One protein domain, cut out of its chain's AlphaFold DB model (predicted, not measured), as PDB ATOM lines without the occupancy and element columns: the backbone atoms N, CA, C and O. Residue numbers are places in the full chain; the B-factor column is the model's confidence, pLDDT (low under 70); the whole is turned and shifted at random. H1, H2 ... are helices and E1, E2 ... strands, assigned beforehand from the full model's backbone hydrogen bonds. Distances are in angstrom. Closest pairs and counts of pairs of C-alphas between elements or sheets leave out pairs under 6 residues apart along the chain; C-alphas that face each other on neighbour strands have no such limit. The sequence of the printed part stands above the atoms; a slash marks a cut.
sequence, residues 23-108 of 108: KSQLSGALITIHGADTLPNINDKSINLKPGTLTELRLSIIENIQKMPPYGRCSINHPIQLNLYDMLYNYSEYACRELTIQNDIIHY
ATOM      1  N   LYS A  23     -23.000   5.742 -94.079       52.97
ATOM      2  CA  LYS A  23     -23.301   4.325 -94.330       52.97
ATOM      3  C   LYS A  23     -24.224   4.079 -95.530       52.97
ATOM      4  O   LYS A  23     -24.147   2.992 -96.096       52.97
ATOM      5  N   SER A  24     -25.029   5.054 -95.957       54.94
ATOM      6  CA  SER A  24     -25.858   4.948 -97.169       54.94
ATOM      7  C   SER A  24     -25.034   5.066 -98.458       54.94
ATOM      8  O   SER A  24     -25.442   4.581 -99.511       54.94
ATOM      9  N   GLN A  25     -23.844   5.669 -98.366       52.22
ATOM     10  CA  GLN A  25     -22.919   5.881 -99.484       52.22
ATOM     11  C   GLN A  25     -22.029   4.659 -99.765       52.22
ATOM     12  O   GLN A  25     -21.258   4.650-100.728       52.22
ATOM     13  N   LEU A  26     -22.107   3.618 -98.930       61.31
ATOM     14  CA  LEU A  26     -21.335   2.393 -99.095       61.31
ATOM     15  C   LEU A  26     -22.109   1.396 -99.968       61.31
ATOM     16  O   LEU A  26     -23.272   1.090 -99.721       61.31
ATOM     17  N   SER A  27     -21.445   0.843-100.983       61.75
ATOM     18  CA  SER A  27     -22.003  -0.247-101.781       61.75
ATOM     19  C   SER A  27     -22.035  -1.542-100.959       61.75
ATOM     20  O   SER A  27     -21.006  -1.994-100.456       61.75
ATOM     21  N   GLY A  28     -23.218  -2.144-100.812       74.69
ATOM     22  CA  GLY A  28     -23.397  -3.346 -99.997       74.69
ATOM     23  C   GLY A  28     -24.781  -3.469 -99.374       74.69
ATOM     24  O   GLY A  28     -25.723  -2.798 -99.793       74.69
ATOM     25  N   ALA A  29     -24.894  -4.355 -98.387       79.75
ATOM     26  CA  ALA A  29     -26.085  -4.513 -97.558       79.75
ATOM     27  C   ALA A  29     -25.723  -4.279 -96.088       79.75
ATOM     28  O   ALA A  29     -24.668  -4.714 -95.635       79.75
ATOM     29  N   LEU A  30     -26.599  -3.618 -95.334       81.62
ATOM     30  CA  LEU A  30     -26.431  -3.437 -93.894       81.62
ATOM     31  C   LEU A  30     -27.254  -4.488 -93.153       81.62
ATOM     32  O   LEU A  30     -28.439  -4.657 -93.426       81.62
ATOM     33  N   ILE A  31     -26.631  -5.172 -92.196       84.38
ATOM     34  CA  ILE A  31     -27.316  -6.092 -91.285       84.38
ATOM     35  C   ILE A  31     -27.201  -5.555 -89.867       84.38
ATOM     36  O   ILE A  31     -26.120  -5.163 -89.436       84.38
ATOM     37  N   THR A  32     -28.304  -5.578 -89.125       87.56
ATOM     38  CA  THR A  32     -28.335  -5.282 -87.691       87.56
ATOM     39  C   THR A  32     -28.982  -6.441 -86.947       87.56
ATOM     40  O   THR A  32     -29.954  -7.029 -87.421       87.56
ATOM     41  N   ILE A  33     -28.423  -6.797 -85.793       87.81
ATOM     42  CA  ILE A  33     -28.884  -7.917 -84.968       87.81
ATOM     43  C   ILE A  33     -29.347  -7.333 -83.642       87.81
ATOM     44  O   ILE A  33     -28.579  -6.675 -82.941       87.81
ATOM     45  N   HIS A  34     -30.614  -7.554 -83.320       87.44
ATOM     46  CA  HIS A  34     -31.283  -6.958 -82.172       87.44
ATOM     47  C   HIS A  34     -32.322  -7.931 -81.598       87.44
ATOM     48  O   HIS A  34     -32.599  -8.975 -82.189       87.44
ATOM     49  N   GLY A  35     -32.841  -7.620 -80.407       84.06
ATOM     50  CA  GLY A  35     -33.895  -8.417 -79.778       84.06
ATOM     51  C   GLY A  35     -35.223  -8.271 -80.518       84.06
ATOM     52  O   GLY A  35     -35.479  -7.224 -81.116       84.06
ATOM     53  N   ALA A  36     -36.070  -9.298 -80.446       81.31
ATOM     54  CA  ALA A  36     -37.394  -9.276 -81.063       81.31
ATOM     55  C   ALA A  36     -38.207  -8.056 -80.598       81.31
ATOM     56  O   ALA A  36     -38.190  -7.695 -79.416       81.31
ATOM     57  N   ASP A  37     -38.878  -7.416 -81.555       84.25
ATOM     58  CA  ASP A  37     -39.735  -6.240 -81.377       84.25
ATOM     59  C   ASP A  37     -39.037  -4.998 -80.784       84.25
ATOM     60  O   ASP A  37     -39.704  -4.043 -80.395       84.25
ATOM     61  N   THR A  38     -37.702  -4.965 -80.689       88.06
ATOM     62  CA  THR A  38     -36.964  -3.766 -80.245       88.06
ATOM     63  C   THR A  38     -36.616  -2.860 -81.423       88.06
ATOM     64  O   THR A  38     -36.395  -3.344 -82.526       88.06
ATOM     65  N   LEU A  39     -36.529  -1.542 -81.206       88.00
ATOM     66  CA  LEU A  39     -36.081  -0.623 -82.260       88.00
ATOM     67  C   LEU A  39     -34.618  -0.940 -82.653       88.00
ATOM     68  O   LEU A  39     -33.732  -0.847 -81.790       88.00
ATOM     69  N   PRO A  40     -34.328  -1.281 -83.922       86.12
ATOM     70  CA  PRO A  40     -32.968  -1.560 -84.360       86.12
ATOM     71  C   PRO A  40     -32.131  -0.281 -84.463       86.12
ATOM     72  O   PRO A  40     -32.495   0.662 -85.158       86.12
ATOM     73  N   ASN A  41     -30.942  -0.275 -83.852       86.06
ATOM     74  CA  ASN A  41     -29.959   0.789 -84.076       86.06
ATOM     75  C   ASN A  41     -29.131   0.478 -85.334       86.06
ATOM     76  O   ASN A  41     -28.072  -0.153 -85.270       86.06
ATOM     77  N   ILE A  42     -29.645   0.886 -86.493       82.06
ATOM     78  CA  ILE A  42     -29.000   0.659 -87.794       82.06
ATOM     79  C   ILE A  42     -27.727   1.506 -87.922       82.06
ATOM     80  O   ILE A  42     -26.744   1.058 -88.507       82.06
ATOM     81  N   ASN A  43     -27.685   2.695 -87.328       77.94
ATOM     82  CA  ASN A  43     -26.569   3.618 -87.515       77.94
ATOM     83  C   ASN A  43     -25.322   3.222 -86.723       77.94
ATOM     84  O   ASN A  43     -24.233   3.166 -87.297       77.94
ATOM     85  N   ASP A  44     -25.468   2.820 -85.464       80.62
ATOM     86  CA  ASP A  44     -24.331   2.459 -84.612       80.62
ATOM     87  C   ASP A  44     -24.041   0.954 -84.620       80.62
ATOM     88  O   ASP A  44     -22.878   0.557 -84.553       80.62
ATOM     89  N   LYS A  45     -25.071   0.095 -84.708       83.25
ATOM     90  CA  LYS A  45     -24.941  -1.363 -84.494       83.25
ATOM     91  C   LYS A  45     -25.099  -2.225 -85.752       83.25
ATOM     92  O   LYS A  45     -25.245  -3.442 -85.641       83.25
ATOM     93  N   SER A  46     -25.031  -1.629 -86.943       84.50
ATOM     94  CA  SER A  46     -25.009  -2.385 -88.202       84.50
ATOM     95  C   SER A  46     -23.615  -2.844 -88.627       84.50
ATOM     96  O   SER A  46     -22.612  -2.151 -88.429       84.50
ATOM     97  N   ILE A  47     -23.584  -3.992 -89.298       85.00
ATOM     98  CA  ILE A  47     -22.441  -4.552 -90.012       85.00
ATOM     99  C   ILE A  47     -22.682  -4.341 -91.506       85.00
ATOM    100  O   ILE A  47     -23.750  -4.678 -92.018       85.00
ATOM    101  N   ASN A  48     -21.684  -3.808 -92.209       83.25
ATOM    102  CA  ASN A  48     -21.746  -3.679 -93.658       83.25
ATOM    103  C   ASN A  48     -21.231  -4.950 -94.340       83.25
ATOM    104  O   ASN A  48     -20.111  -5.397 -94.088       83.25
ATOM    105  N   LEU A  49     -22.052  -5.506 -95.220       81.88
ATOM    106  CA  LEU A  49     -21.729  -6.644 -96.055       81.88
ATOM    107  C   LEU A  49     -21.242  -6.179 -97.418       81.88
ATOM    108  O   LEU A  49     -21.973  -5.556 -98.192       81.88
ATOM    109  N   LYS A  50     -20.009  -6.565 -97.738       81.69
ATOM    110  CA  LYS A  50     -19.423  -6.300 -99.044       81.69
ATOM    111  C   LYS A  50     -20.126  -7.141-100.122       81.69
ATOM    112  O   LYS A  50     -20.268  -8.356 -99.957       81.69
ATOM    113  N   PRO A  51     -20.521  -6.538-101.255       80.69
ATOM    114  CA  PRO A  51     -21.100  -7.287-102.359       80.69
ATOM    115  C   PRO A  51     -20.054  -8.204-103.010       80.69
ATOM    116  O   PRO A  51     -18.871  -7.870-103.094       80.69
ATOM    117  N   GLY A  52     -20.501  -9.363-103.502       82.69
ATOM    118  CA  GLY A  52     -19.647 -10.317-104.220       82.69
ATOM    119  C   GLY A  52     -18.743 -11.180-103.332       82.69
ATOM    120  O   GLY A  52     -17.890 -11.893-103.853       82.69
ATOM    121  N   THR A  53     -18.919 -11.141-102.008       84.50
ATOM    122  CA  THR A  53     -18.191 -11.996-101.059       84.50
ATOM    123  C   THR A  53     -19.153 -12.754-100.152       84.50
ATOM    124  O   THR A  53     -20.183 -12.210 -99.759       84.50
ATOM    125  N   LEU A  54     -18.808 -13.993 -99.792       86.12
ATOM    126  CA  LEU A  54     -19.526 -14.747 -98.765       86.12
ATOM    127  C   LEU A  54     -19.103 -14.243 -97.379       86.12
ATOM    128  O   LEU A  54     -17.915 -14.248 -97.059       86.12
ATOM    129  N   THR A  55     -20.067 -13.828 -96.559       86.00
ATOM    130  CA  THR A  55     -19.827 -13.416 -95.169       86.00
ATOM    131  C   THR A  55     -20.453 -14.427 -94.213       86.00
ATOM    132  O   THR A  55     -21.668 -14.607 -94.210       86.00
ATOM    133  N   GLU A  56     -19.627 -15.081 -93.396       90.38
ATOM    134  CA  GLU A  56     -20.081 -15.954 -92.309       90.38
ATOM    135  C   GLU A  56     -20.248 -15.127 -91.024       90.38
ATOM    136  O   GLU A  56     -19.301 -14.486 -90.566       90.38
ATOM    137  N   LEU A  57     -21.447 -15.143 -90.433       85.69
ATOM    138  CA  LEU A  57     -21.738 -14.485 -89.158       85.69
ATOM    139  C   LEU A  57     -21.871 -15.537 -88.055       85.69
ATOM    140  O   LEU A  57     -22.749 -16.397 -88.108       85.69
ATOM    141  N   ARG A  58     -21.010 -15.451 -87.037       90.44
ATOM    142  CA  ARG A  58     -21.082 -16.285 -85.830       90.44
ATOM    143  C   ARG A  58     -21.541 -15.437 -84.659       90.44
ATOM    144  O   ARG A  58     -20.934 -14.411 -84.366       90.44
ATOM    145  N   LEU A  59     -22.607 -15.874 -83.997       87.56
ATOM    146  CA  LEU A  59     -23.257 -15.121 -82.930       87.56
ATOM    147  C   LEU A  59     -22.975 -15.766 -81.576       87.56
ATOM    148  O   LEU A  59     -23.005 -16.986 -81.440       87.56
ATOM    149  N   SER A  60     -22.723 -14.921 -80.580       89.38
ATOM    150  CA  SER A  60     -22.668 -15.299 -79.171       89.38
ATOM    151  C   SER A  60     -23.598 -14.373 -78.403       89.38
ATOM    152  O   SER A  60     -23.546 -13.155 -78.585       89.38
ATOM    153  N   ILE A  61     -24.474 -14.948 -77.584       85.81
ATOM    154  CA  ILE A  61     -25.451 -14.196 -76.799       85.81
ATOM    155  C   ILE A  61     -24.845 -13.940 -75.421       85.81
ATOM    156  O   ILE A  61     -24.454 -14.876 -74.726       85.81
ATOM    157  N   ILE A  62     -24.762 -12.665 -75.040       88.88
ATOM    158  CA  ILE A  62     -24.286 -12.231 -73.726       88.88
ATOM    159  C   ILE A  62     -25.432 -11.504 -73.033       88.88
ATOM    160  O   ILE A  62     -25.870 -10.444 -73.486       88.88
ATOM    161  N   GLU A  63     -25.898 -12.063 -71.922       86.81
ATOM    162  CA  GLU A  63     -26.931 -11.448 -71.094       86.81
ATOM    163  C   GLU A  63     -26.296 -10.534 -70.046       86.81
ATOM    164  O   GLU A  63     -25.435 -10.944 -69.269       86.81
ATOM    165  N   ASN A  64     -26.733  -9.273 -70.022       85.56
ATOM    166  CA  ASN A  64     -26.270  -8.281 -69.059       85.56
ATOM    167  C   ASN A  64     -27.408  -7.930 -68.102       85.56
ATOM    168  O   ASN A  64     -28.404  -7.337 -68.514       85.56
ATOM    169  N   ILE A  65     -27.241  -8.256 -66.819       85.25
ATOM    170  CA  ILE A  65     -28.208  -7.924 -65.768       85.25
ATOM    171  C   ILE A  65     -27.675  -6.733 -64.975       85.25
ATOM    172  O   ILE A  65     -26.621  -6.807 -64.340       85.25
ATOM    173  N   GLN A  66     -28.410  -5.626 -65.003       85.25
ATOM    174  CA  GLN A  66     -28.077  -4.432 -64.230       85.25
ATOM    175  C   GLN A  66     -28.775  -4.438 -62.866       85.25
ATOM    176  O   GLN A  66     -29.873  -4.970 -62.706       85.25
ATOM    177  N   LYS A  67     -28.130  -3.833 -61.863       87.62
ATOM    178  CA  LYS A  67     -28.680  -3.725 -60.505       87.62
ATOM    179  C   LYS A  67     -29.614  -2.520 -60.366       87.62
ATOM    180  O   LYS A  67     -29.436  -1.489 -61.016       87.62
ATOM    181  N   MET A  68     -30.576  -2.642 -59.456       87.31
ATOM    182  CA  MET A  68     -31.419  -1.532 -59.004       87.31
ATOM    183  C   MET A  68     -30.652  -0.604 -58.036       87.31
ATOM    184  O   MET A  68     -29.638  -1.022 -57.456       87.31
ATOM    185  N   PRO A  69     -31.113   0.648 -57.831       86.62
ATOM    186  CA  PRO A  69     -30.597   1.527 -56.783       86.62
ATOM    187  C   PRO A  69     -30.583   0.848 -55.399       86.62
ATOM    188  O   PRO A  69     -31.515   0.107 -55.086       86.62
ATOM    189  N   PRO A  70     -29.547   1.073 -54.561       88.62
ATOM    190  CA  PRO A  70     -28.434   2.020 -54.733       88.62
ATOM    191  C   PRO A  70     -27.249   1.490 -55.564       88.62
ATOM    192  O   PRO A  70     -26.311   2.236 -55.829       88.62
ATOM    193  N   TYR A  71     -27.254   0.217 -55.971       88.31
ATOM    194  CA  TYR A  71     -26.100  -0.427 -56.621       88.31
ATOM    195  C   TYR A  71     -26.066  -0.266 -58.145       88.31
ATOM    196  O   TYR A  71     -25.062  -0.588 -58.778       88.31
ATOM    197  N   GLY A  72     -27.153   0.217 -58.737       86.75
ATOM    198  CA  GLY A  72     -27.228   0.618 -60.134       86.75
ATOM    199  C   GLY A  72     -28.303   1.679 -60.337       86.75
ATOM    200  O   GLY A  72     -28.788   2.278 -59.377       86.75
ATOM    201  N   ARG A  73     -28.643   1.956 -61.597       83.75
ATOM    202  CA  ARG A  73     -29.582   3.026 -61.973       83.75
ATOM    203  C   ARG A  73     -30.801   2.519 -62.738       83.75
ATOM    204  O   ARG A  73     -31.573   3.325 -63.244       83.75
ATOM    205  N   CYS A  74     -30.989   1.204 -62.825       84.12
ATOM    206  CA  CYS A  74     -32.180   0.653 -63.456       84.12
ATOM    207  C   CYS A  74     -33.421   0.956 -62.615       84.12
ATOM    208  O   CYS A  74     -33.483   0.613 -61.435       84.12
ATOM    209  N   SER A  75     -34.407   1.588 -63.245       82.81
ATOM    210  CA  SER A  75     -35.750   1.765 -62.698       82.81
ATOM    211  C   SER A  75     -36.586   0.527 -63.005       82.81
ATOM    212  O   SER A  75     -36.473  -0.011 -64.101       82.81
ATOM    213  N   ILE A  76     -37.446   0.098 -62.075       79.12
ATOM    214  CA  ILE A  76     -38.501  -0.892 -62.363       79.12
ATOM    215  C   ILE A  76     -39.720  -0.240 -63.029       79.12
ATOM    216  O   ILE A  76     -40.496  -0.889 -63.720       79.12
ATOM    217  N   ASN A  77     -39.861   1.073 -62.838       83.25
ATOM    218  CA  ASN A  77     -40.904   1.883 -63.439       83.25
ATOM    219  C   ASN A  77     -40.383   2.388 -64.783       83.25
ATOM    220  O   ASN A  77     -39.893   3.515 -64.882       83.25
ATOM    221  N   HIS A  78     -40.426   1.524 -65.790       82.75
ATOM    222  CA  HIS A  78     -40.205   1.887 -67.183       82.75
ATOM    223  C   HIS A  78     -41.398   1.410 -68.021       82.75
ATOM    224  O   HIS A  78     -42.050   0.425 -67.659       82.75
ATOM    225  N   PRO A  79     -41.720   2.092 -69.130       88.62
ATOM    226  CA  PRO A  79     -42.721   1.586 -70.056       88.62
ATOM    227  C   PRO A  79     -42.273   0.231 -70.617       88.62
ATOM    228  O   PRO A  79     -41.083   0.004 -70.831       88.62
ATOM    229  N   ILE A  80     -43.221  -0.680 -70.834       89.94
ATOM    230  CA  ILE A  80     -42.953  -1.997 -71.443       89.94
ATOM    231  C   ILE A  80     -42.783  -1.839 -72.957       89.94
ATOM    232  O   ILE A  80     -41.932  -2.486 -73.565       89.94
ATOM    233  N   GLN A  81     -43.573  -0.939 -73.544       92.69
ATOM    234  CA  GLN A  81     -43.568  -0.626 -74.965       92.69
ATOM    235  C   GLN A  81     -43.535   0.885 -75.180       92.69
ATOM    236  O   GLN A  81     -44.051   1.656 -74.370       92.69
ATOM    237  N   LEU A  82     -42.922   1.291 -76.283       92.06
ATOM    238  CA  LEU A  82     -42.764   2.669 -76.720       92.06
ATOM    239  C   LEU A  82     -43.408   2.813 -78.098       92.06
ATOM    240  O   LEU A  82     -43.185   1.973 -78.968       92.06
ATOM    241  N   ASN A  83     -44.202   3.867 -78.292       90.38
ATOM    242  CA  ASN A  83     -44.749   4.200 -79.603       90.38
ATOM    243  C   ASN A  83     -43.785   5.152 -80.322       90.38
ATOM    244  O   ASN A  83     -43.549   6.259 -79.843       90.38
ATOM    245  N   LEU A  84     -43.226   4.700 -81.437       84.19
ATOM    246  CA  LEU A  84     -42.250   5.413 -82.257       84.19
ATOM    247  C   LEU A  84     -42.561   5.130 -83.722       84.19
ATOM    248  O   LEU A  84     -42.767   3.977 -84.090       84.19
ATOM    249  N   TYR A  85     -42.562   6.170 -84.557       82.50
ATOM    250  CA  TYR A  85     -42.792   6.040 -86.003       82.50
ATOM    251  C   TYR A  85     -44.083   5.269 -86.347       82.50
ATOM    252  O   TYR A  85     -44.088   4.405 -87.223       82.50
ATOM    253  N   ASP A  86     -45.165   5.548 -85.610       83.25
ATOM    254  CA  ASP A  86     -46.470   4.876 -85.724       83.25
ATOM    255  C   ASP A  86     -46.433   3.349 -85.498       83.25
ATOM    256  O   ASP A  86     -47.317   2.611 -85.946       83.25
ATOM    257  N   MET A  87     -45.413   2.862 -84.784       84.88
ATOM    258  CA  MET A  87     -45.237   1.461 -84.416       84.88
ATOM    259  C   MET A  87     -44.949   1.294 -82.922       84.88
ATOM    260  O   MET A  87     -44.362   2.153 -82.265       84.88
ATOM    261  N   LEU A  88     -45.364   0.148 -82.379       90.00
ATOM    262  CA  LEU A  88     -45.085  -0.238 -80.999       90.00
ATOM    263  C   LEU A  88     -43.818  -1.086 -80.947       90.00
ATOM    264  O   LEU A  88     -43.781  -2.179 -81.506       90.00
ATOM    265  N   TYR A  89     -42.818  -0.595 -80.225       90.31
ATOM    266  CA  TYR A  89     -41.574  -1.307 -79.960       90.31
ATOM    267  C   TYR A  89     -41.482  -1.706 -78.492       90.31
ATOM    268  O   TYR A  89     -41.860  -0.939 -77.606       90.31
ATOM    269  N   ASN A  90     -40.914  -2.876 -78.215       91.12
ATOM    270  CA  ASN A  90     -40.486  -3.249 -76.875       91.12
ATOM    271  C   ASN A  90     -39.417  -2.278 -76.367       91.12
ATOM    272  O   ASN A  90     -38.567  -1.790 -77.120       91.12
ATOM    273  N   TYR A  91     -39.455  -2.021 -75.063       89.94
ATOM    274  CA  TYR A  91     -38.526  -1.107 -74.423       89.94
ATOM    275  C   TYR A  91     -37.068  -1.518 -74.647       89.94
ATOM    276  O   TYR A  91     -36.643  -2.632 -74.340       89.94
ATOM    277  N   SER A  92     -36.282  -0.560 -75.123       89.94
ATOM    278  CA  SER A  92     -34.828  -0.609 -75.150       89.94
ATOM    279  C   SER A  92     -34.289   0.781 -74.815       89.94
ATOM    280  O   SER A  92     -34.981   1.784 -75.000       89.94
ATOM    281  N   GLU A  93     -33.054   0.859 -74.313       89.25
ATOM    282  CA  GLU A  93     -32.414   2.154 -74.031       89.25
ATOM    283  C   GLU A  93     -32.360   3.031 -75.288       89.25
ATOM    284  O   GLU A  93     -32.701   4.210 -75.228       89.25
ATOM    285  N   TYR A  94     -32.057   2.421 -76.437       90.94
ATOM    286  CA  TYR A  94     -32.027   3.109 -77.720       90.94
ATOM    287  C   TYR A  94     -33.399   3.674 -78.108       90.94
ATOM    288  O   TYR A  94     -33.503   4.861 -78.393       90.94
ATOM    289  N   ALA A  95     -34.467   2.871 -78.042       91.25
ATOM    290  CA  ALA A  95     -35.817   3.345 -78.351       91.25
ATOM    291  C   ALA A  95     -36.246   4.495 -77.421       91.25
ATOM    292  O   ALA A  95     -36.799   5.492 -77.876       91.25
ATOM    293  N   CYS A  96     -35.945   4.393 -76.124       91.19
ATOM    294  CA  CYS A  96     -36.242   5.450 -75.153       91.19
ATOM    295  C   CYS A  96     -35.533   6.767 -75.511       91.19
ATOM    296  O   CYS A  96     -36.133   7.844 -75.449       91.19
ATOM    297  N   ARG A  97     -34.269   6.678 -75.935       91.56
ATOM    298  CA  ARG A  97     -33.474   7.828 -76.366       91.56
ATOM    299  C   ARG A  97     -34.053   8.492 -77.613       91.56
ATOM    300  O   ARG A  97     -34.270   9.698 -77.587       91.56
ATOM    301  N   GLU A  98     -34.341   7.721 -78.660       90.88
ATOM    302  CA  GLU A  98     -34.915   8.258 -79.902       90.88
ATOM    303  C   GLU A  98     -36.290   8.897 -79.659       90.88
ATOM    304  O   GLU A  98     -36.562   9.981 -80.167       90.88
ATOM    305  N   LEU A  99     -37.132   8.295 -78.807       90.81
ATOM    306  CA  LEU A  99     -38.426   8.882 -78.441       90.81
ATOM    307  C   LEU A  99     -38.259  10.212 -77.705       90.81
ATOM    308  O   LEU A  99     -39.002  11.155 -77.957       90.81
ATOM    309  N   THR A 100     -37.288  10.288 -76.794       91.00
ATOM    310  CA  THR A 100     -37.005  11.522 -76.051       91.00
ATOM    311  C   THR A 100     -36.568  12.629 -77.006       91.00
ATOM    312  O   THR A 100     -37.136  13.713 -76.972       91.00
ATOM    313  N   ILE A 101     -35.642  12.325 -77.922       89.81
ATOM    314  CA  ILE A 101     -35.184  13.269 -78.951       89.81
ATOM    315  C   ILE A 101     -36.357  13.725 -79.830       89.81
ATOM    316  O   ILE A 101     -36.517  14.919 -80.070       89.81
ATOM    317  N   GLN A 102     -37.201  12.796 -80.286       86.00
ATOM    318  CA  GLN A 102     -38.359  13.119 -81.117       86.00
ATOM    319  C   GLN A 102     -39.353  14.032 -80.385       86.00
ATOM    320  O   GLN A 102     -39.851  14.992 -80.974       86.00
ATOM    321  N   ASN A 103     -39.628  13.760 -79.108       88.56
ATOM    322  CA  ASN A 103     -40.498  14.599 -78.286       88.56
ATOM    323  C   ASN A 103     -39.905  15.999 -78.089       88.56
ATOM    324  O   ASN A 103     -40.630  16.983 -78.220       88.56
ATOM    325  N   ASP A 104     -38.599  16.096 -77.837       89.44
ATOM    326  CA  ASP A 104     -37.912  17.380 -77.678       89.44
ATOM    327  C   ASP A 104     -37.978  18.220 -78.964       89.44
ATOM    328  O   ASP A 104     -38.193  19.427 -78.891       89.44
ATOM    329  N   ILE A 105     -37.861  17.597 -80.144       87.25
ATOM    330  CA  ILE A 105     -37.987  18.283 -81.441       87.25
ATOM    331  C   ILE A 105     -39.418  18.778 -81.686       87.25
ATOM    332  O   ILE A 105     -39.595  19.867 -82.216       87.25
ATOM    333  N   ILE A 106     -40.442  17.994 -81.326       82.31
ATOM    334  CA  ILE A 106     -41.855  18.366 -81.537       82.31
ATOM    335  C   ILE A 106     -42.289  19.510 -80.608       82.31
ATOM    336  O   ILE A 106     -43.184  20.282 -80.954       82.31
ATOM    337  N   HIS A 107     -41.705  19.596 -79.412       68.88
ATOM    338  CA  HIS A 107     -42.065  20.595 -78.404       68.88
ATOM    339  C   HIS A 107     -41.277  21.915 -78.504       68.88
ATOM    340  O   HIS A 107     -41.539  22.819 -77.705       68.88
ATOM    341  N   TYR A 108     -40.369  22.032 -79.475       53.75
ATOM    342  CA  TYR A 108     -39.714  23.283 -79.882       53.75
ATOM    343  C   TYR A 108     -40.440  23.938 -81.061       53.75
ATOM    344  O   TYR A 108     -40.532  25.188 -81.052       53.75
TER     345      TYR A 108
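What this domain is: This is residues 23 to 108 of the 108 residues of an uncharacterized protein of Schistosoma mattheei (UniProt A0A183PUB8). With little regular structure, a long arc, residues 50 to 80, joins hairpin E3 E4, on which H2 packs, to strand pair E1 E2 with H1 at one end. The 86 printed residues include E1, H1, E2, E3, E4, H2 in order: mixed class, two antiparallel pairs, 34 residues in named elements. The whole is loose and flat, 49 by 36 by 19 A, radius of gyration of the C-alphas 16.6 A.

Where its parts are: E3 is residues 81 to 84, E4 87 to 90, H2 93 to 106, 20.2 A long, ending at C-alpha (-41.855, 18.366, -81.537). E1 is residues 29 to 32, beginning at C-alpha (-26.085, -4.513, -97.558); H1 42 to 45, E2 46 to 49.

How they stand to each other: Within hydrogen-bond range are N 82 and O 89 of hairpin E3 E4, 2.8 A, N 31 and O 47 of antiparallel E1 and E2, 2.9 A, and every O i to N i+4 pair of H2. C-alphas Leu 84 of E3 and Leu 99 of H2, their closest, are 6.4 A apart.

The domain as a whole: The printed part has no cut; link E2 to E3 is long. Residues 23 to 27 and 107 to 108 have pLDDT under 70.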